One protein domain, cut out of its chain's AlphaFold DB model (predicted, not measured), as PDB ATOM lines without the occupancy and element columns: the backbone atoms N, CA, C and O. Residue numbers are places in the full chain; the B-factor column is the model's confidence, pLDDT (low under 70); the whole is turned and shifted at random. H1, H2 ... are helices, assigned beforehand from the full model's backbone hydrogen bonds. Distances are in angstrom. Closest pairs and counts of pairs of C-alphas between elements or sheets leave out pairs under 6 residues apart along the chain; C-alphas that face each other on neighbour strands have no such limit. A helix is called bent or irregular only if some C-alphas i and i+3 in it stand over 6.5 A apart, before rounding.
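AT A GLANCE: This is residues 130 to 170 of the 283 residues of an uncharacterized protein of Methanosarcinales archaeon (UniProt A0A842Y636). Two short helices, H1 and H2, stand near each other at the two sides of an open arch, and the loop of residues 146 to 155 runs from one to the other. A stretch with no named element leads into H1, residues 161 to 167 stick out at the far side, and the last residues run on from there as a tail. The printed part has 41 residues with two named helices, H1 then H2, and no named strand; the class is all helix, with 18 of the 41 residues in named elements, under half. The whole is compact, with a radius of gyration of the C-alphas of 10.1 A, and rounded, spanning 24 by 21 by 16 A.

HOW THE PARTS SIT: Residues 137 to 145 form H1, and residues 156 to 164 form H2. The two are near each other: no pair of their C-alphas is within 8 A, the closest being 8.4 A apart, but 6 pairs are within 10 A. In H1 every O i to N i+4 pair is within hydrogen-bond range; in H2, 3 of 5 are.

IN THESE COORDINATES: H1 runs from Ser 137, with its C-alpha at (137.742, 149.117, 153.199), to Ala 145, 11.8 A from first to last C-alpha. H2 runs from Ser 156 to His 164, 12.0 A, ending at C-alpha 164 at (131.467, 161.780, 168.946). H2 is neither bent nor irregular, but only just: C-alphas 159 and 162 are 6.2 A apart.

THE WHOLE: The two C-alphas farthest apart, those of Lys 134 and Ala 169, are 27.5 A apart. The printed part has no cut, and the link from H1 to H2, 10 residues, is short. Residues 161 to 167, of which 161 to 164 belong to H2, stand free. The mean pLDDT of the printed part is 74.1; residues 130 to 132, 134 to 135, 154 to 159 and 162 to 166 are under 70.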
ATOM      1  N   ARG A 130     132.055 156.640 151.746       63.34
ATOM      2  CA  ARG A 130     132.837 156.220 150.568       63.34
ATOM      3  C   ARG A 130     134.266 156.772 150.556       63.34
ATOM      4  O   ARG A 130     135.124 156.201 149.890       63.34
ATOM      5  N   GLY A 131     134.536 157.878 151.242       65.94
ATOM      6  CA  GLY A 131     135.891 158.384 151.445       65.94
ATOM      7  C   GLY A 131     136.671 157.547 152.438       65.94
ATOM      8  O   GLY A 131     137.797 157.158 152.135       65.94
ATOM      9  N   CYS A 132     136.053 157.215 153.572       68.94
ATOM     10  CA  CYS A 132     136.646 156.350 154.590       68.94
ATOM     11  C   CYS A 132     136.988 154.968 154.010       68.94
ATOM     12  O   CYS A 132     138.081 154.460 154.249       68.94
ATOM     13  N   ALA A 133     136.105 154.412 153.170       71.69
ATOM     14  CA  ALA A 133     136.277 153.117 152.505       71.69
ATOM     15  C   ALA A 133     137.551 153.001 151.650       71.69
ATOM     16  O   ALA A 133     138.046 151.899 151.438       71.69
ATOM     17  N   LYS A 134     138.107 154.120 151.164       66.19
ATOM     18  CA  LYS A 134     139.345 154.102 150.365       66.19
ATOM     19  C   LYS A 134     140.563 153.644 151.171       66.19
ATOM     20  O   LYS A 134     141.490 153.103 150.581       66.19
ATOM     21  N   CYS A 135     140.549 153.855 152.489       60.03
ATOM     22  CA  CYS A 135     141.632 153.460 153.397       60.03
ATOM     23  C   CYS A 135     141.191 152.395 154.414       60.03
ATOM     24  O   CYS A 135     141.995 151.563 154.817       60.03
ATOM     25  N   HIS A 136     139.918 152.399 154.815       70.50
ATOM     26  CA  HIS A 136     139.322 151.477 155.784       70.50
ATOM     27  C   HIS A 136     138.284 150.570 155.118       70.50
ATOM     28  O   HIS A 136     137.162 150.437 155.609       70.50
ATOM     29  N   SER A 137     138.644 149.970 153.980       78.00
ATOM     30  CA  SER A 137     137.742 149.117 153.199       78.00
ATOM     31  C   SER A 137     137.193 147.957 154.024       78.00
ATOM     32  O   SER A 137     135.990 147.745 154.024       78.00
ATOM     33  N   GLU A 138     138.031 147.283 154.816       82.31
ATOM     34  CA  GLU A 138     137.598 146.152 155.652       82.31
ATOM     35  C   GLU A 138     136.524 146.551 156.675       82.31
ATOM     36  O   GLU A 138     135.522 145.858 156.831       82.31
ATOM     37  N   VAL A 139     136.704 147.693 157.347       83.06
ATOM     38  CA  VAL A 139     135.741 148.204 158.337       83.06
ATOM     39  C   VAL A 139     134.459 148.678 157.654       83.06
ATOM     40  O   VAL A 139     133.362 148.405 158.141       83.06
ATOM     41  N   TYR A 140     134.588 149.373 156.522       82.38
ATOM     42  CA  TYR A 140     133.452 149.837 155.730       82.38
ATOM     43  C   TYR A 140     132.610 148.663 155.220       82.38
ATOM     44  O   TYR A 140     131.393 148.652 155.414       82.38
ATOM     45  N   ASP A 141     133.252 147.659 154.625       84.88
ATOM     46  CA  ASP A 141     132.591 146.474 154.085       84.88
ATOM     47  C   ASP A 141     131.929 145.664 155.205       84.88
ATOM     48  O   ASP A 141     130.778 145.257 155.063       84.88
ATOM     49  N   ALA A 142     132.603 145.496 156.351       85.31
ATOM     50  CA  ALA A 142     132.036 144.818 157.516       85.31
ATOM     51  C   ALA A 142     130.782 145.529 158.052       85.31
ATOM     52  O   ALA A 142     129.769 144.872 158.291       85.31
ATOM     53  N   LEU A 143     130.818 146.862 158.185       85.44
ATOM     54  CA  LEU A 143     129.664 147.656 158.617       85.44
ATOM     55  C   LEU A 143     128.511 147.563 157.615       85.44
ATOM     56  O   LEU A 143     127.371 147.357 158.012       85.44
ATOM     57  N   LYS A 144     128.772 147.699 156.310       84.75
ATOM     58  CA  LYS A 144     127.703 147.615 155.299       84.75
ATOM     59  C   LYS A 144     127.127 146.205 155.169       84.75
ATOM     60  O   LYS A 144     125.940 146.075 154.887       84.75
ATOM     61  N   ALA A 145     127.921 145.167 155.424       87.19
ATOM     62  CA  ALA A 145     127.465 143.780 155.437       87.19
ATOM     63  C   ALA A 145     126.726 143.376 156.726       87.19
ATOM     64  O   ALA A 145     126.126 142.304 156.760       87.19
ATOM     65  N   SER A 146     126.768 144.186 157.792       85.62
ATOM     66  CA  SER A 146     126.188 143.806 159.087       85.62
ATOM     67  C   SER A 146     124.653 143.794 159.101       85.62
ATOM     68  O   SER A 146     124.054 143.149 159.968       85.62
ATOM     69  N   GLU A 147     124.020 144.504 158.157       82.81
ATOM     70  CA  GLU A 147     122.561 144.649 158.031       82.81
ATOM     71  C   GLU A 147     121.888 145.000 159.378       82.81
ATOM     72  O   GLU A 147     120.849 144.454 159.776       82.81
ATOM     73  N   ASP A 148     122.525 145.871 160.162       85.75
ATOM     74  CA  ASP A 148     122.000 146.374 161.431       85.75
ATOM     75  C   ASP A 148     121.820 147.898 161.438       85.75
ATOM     76  O   ASP A 148     122.183 148.597 160.495       85.75
ATOM     77  N   LYS A 149     121.235 148.430 162.515       85.50
ATOM     78  CA  LYS A 149     120.890 149.855 162.613       85.50
ATOM     79  C   LYS A 149     122.092 150.804 162.541       85.50
ATOM     80  O   LYS A 149     121.881 151.975 162.239       85.50
ATOM     81  N   HIS A 150     123.313 150.337 162.811       83.75
ATOM     82  CA  HIS A 150     124.539 151.114 162.610       83.75
ATOM     83  C   HIS A 150     124.860 151.243 161.115       83.75
ATOM     84  O   HIS A 150     125.285 152.308 160.678       83.75
ATOM     85  N   SER A 151     124.581 150.209 160.313       84.25
ATOM     86  CA  SER A 151     124.758 150.225 158.850       84.25
ATOM     87  C   SER A 151     123.748 151.128 158.120       84.25
ATOM     88  O   SER A 151     124.052 151.655 157.046       84.25
ATOM     89  N   GLU A 152     122.574 151.338 158.729       81.88
ATOM     90  CA  GLU A 152     121.456 152.138 158.204       81.88
ATOM     91  C   GLU A 152     121.569 153.644 158.503       81.88
ATOM     92  O   GLU A 152     120.775 154.427 157.976       81.88
ATOM     93  N   GLN A 153     122.519 154.076 159.344       72.38
ATOM     94  CA  GLN A 153     122.686 155.504 159.623       72.38
ATOM     95  C   GLN A 153     123.157 156.244 158.351       72.38
ATOM     96  O   GLN A 153     124.102 155.789 157.695       72.38
ATOM     97  N   PRO A 154     122.523 157.368 157.965       58.03
ATOM     98  CA  PRO A 154     123.004 158.197 156.860       58.03
ATOM     99  C   PRO A 154     124.389 158.756 157.208       58.03
ATOM    100  O   PRO A 154     124.584 159.199 158.333       58.03
ATOM    101  N   ASP A 155     125.344 158.686 156.274       60.69
ATOM    102  CA  ASP A 155     126.750 159.058 156.515       60.69
ATOM    103  C   ASP A 155     127.324 158.404 157.794       60.69
ATOM    104  O   ASP A 155     127.987 159.043 158.614       60.69
ATOM    105  N   SER A 156     127.020 157.105 157.959       63.25
ATOM    106  CA  SER A 156     127.271 156.261 159.141       63.25
ATOM    107  C   SER A 156     128.655 156.406 159.774       63.25
ATOM    108  O   SER A 156     128.799 156.280 160.993       63.25
ATOM    109  N   CYS A 157     129.687 156.686 158.981       69.69
ATOM    110  CA  CYS A 157     131.031 156.901 159.488       69.69
ATOM    111  C   CYS A 157     131.156 158.282 160.144       69.69
ATOM    112  O   CYS A 157     131.700 158.384 161.242       69.69
ATOM    113  N   TYR A 158     130.633 159.331 159.507       67.81
ATOM    114  CA  TYR A 158     130.701 160.714 159.985       67.81
ATOM    115  C   TYR A 158     129.862 160.901 161.257       67.81
ATOM    116  O   TYR A 158     130.376 161.339 162.287       67.81
ATOM    117  N   THR A 159     128.602 160.460 161.250       68.50
ATOM    118  CA  THR A 159     127.694 160.588 162.406       68.50
ATOM    119  C   THR A 159     128.279 159.981 163.681       68.50
ATOM    120  O   THR A 159     128.159 160.542 164.766       68.50
ATOM    121  N   CYS A 160     128.985 158.854 163.580       70.25
ATOM    122  CA  CYS A 160     129.648 158.277 164.744       70.25
ATOM    123  C   CYS A 160     131.009 158.930 165.021       70.25
ATOM    124  O   CYS A 160     131.234 159.396 166.136       70.25
ATOM    125  N   HIS A 161     131.916 158.998 164.045       71.06
ATOM    126  CA  HIS A 161     133.314 159.363 164.304       71.06
ATOM    127  C   HIS A 161     133.579 160.863 164.412       71.06
ATOM    128  O   HIS A 161     134.477 161.237 165.153       71.06
ATOM    129  N   THR A 162     132.838 161.750 163.744       61.78
ATOM    130  CA  THR A 162     133.113 163.199 163.824       61.78
ATOM    131  C   THR A 162     132.241 163.922 164.838       61.78
ATOM    132  O   THR A 162     132.713 164.879 165.451       61.78
ATOM    133  N   GLU A 163     130.998 163.471 165.054       61.78
ATOM    134  CA  GLU A 163     130.162 164.023 166.131       61.78
ATOM    135  C   GLU A 163     130.675 163.591 167.505       61.78
ATOM    136  O   GLU A 163     130.771 164.417 168.412       61.78
ATOM    137  N   HIS A 164     131.048 162.315 167.654       57.16
ATOM    138  CA  HIS A 164     131.467 161.780 168.946       57.16
ATOM    139  C   HIS A 164     132.981 161.770 169.124       57.16
ATOM    140  O   HIS A 164     133.423 161.793 170.262       57.16
ATOM    141  N   LYS A 165     133.787 161.756 168.050       60.41
ATOM    142  CA  LYS A 165     135.272 161.702 168.078       60.41
ATOM    143  C   LYS A 165     135.887 160.464 168.743       60.41
ATOM    144  O   LYS A 165     137.084 160.231 168.614       60.41
ATOM    145  N   PHE A 166     135.074 159.675 169.430       67.06
ATOM    146  CA  PHE A 166     135.388 158.443 170.134       67.06
ATOM    147  C   PHE A 166     134.122 157.574 170.191       67.06
ATOM    148  O   PHE A 166     133.018 158.057 169.948       67.06
ATOM    149  N   LEU A 167     134.272 156.289 170.524       73.75
ATOM    150  CA  LEU A 167     133.140 155.383 170.724       73.75
ATOM    151  C   LEU A 167     132.298 155.861 171.926       73.75
ATOM    152  O   LEU A 167     132.786 155.780 173.058       73.75
ATOM    153  N   PRO A 168     131.056 156.354 171.737       76.12
ATOM    154  CA  PRO A 168     130.220 156.739 172.866       76.12
ATOM    155  C   PRO A 168     129.863 155.510 173.708       76.12
ATOM    156  O   PRO A 168     129.820 154.383 173.213       76.12
ATOM    157  N   ALA A 169     129.543 155.729 174.986       83.06
ATOM    158  CA  ALA A 169     128.995 154.662 175.817       83.06
ATOM    159  C   ALA A 169     127.739 154.078 175.150       83.06
ATOM    160  O   ALA A 169     126.829 154.823 174.783       83.06
ATOM    161  N   CYS A 170     127.668 152.751 175.023       84.19
ATOM    162  CA  CYS A 170     126.621 152.060 174.263       84.19
ATOM    163  C   CYS A 170     125.207 152.469 174.715       84.19
ATOM    164  O   CYS A 170     124.308 152.669 173.898       84.19
TER     165      CYS A 170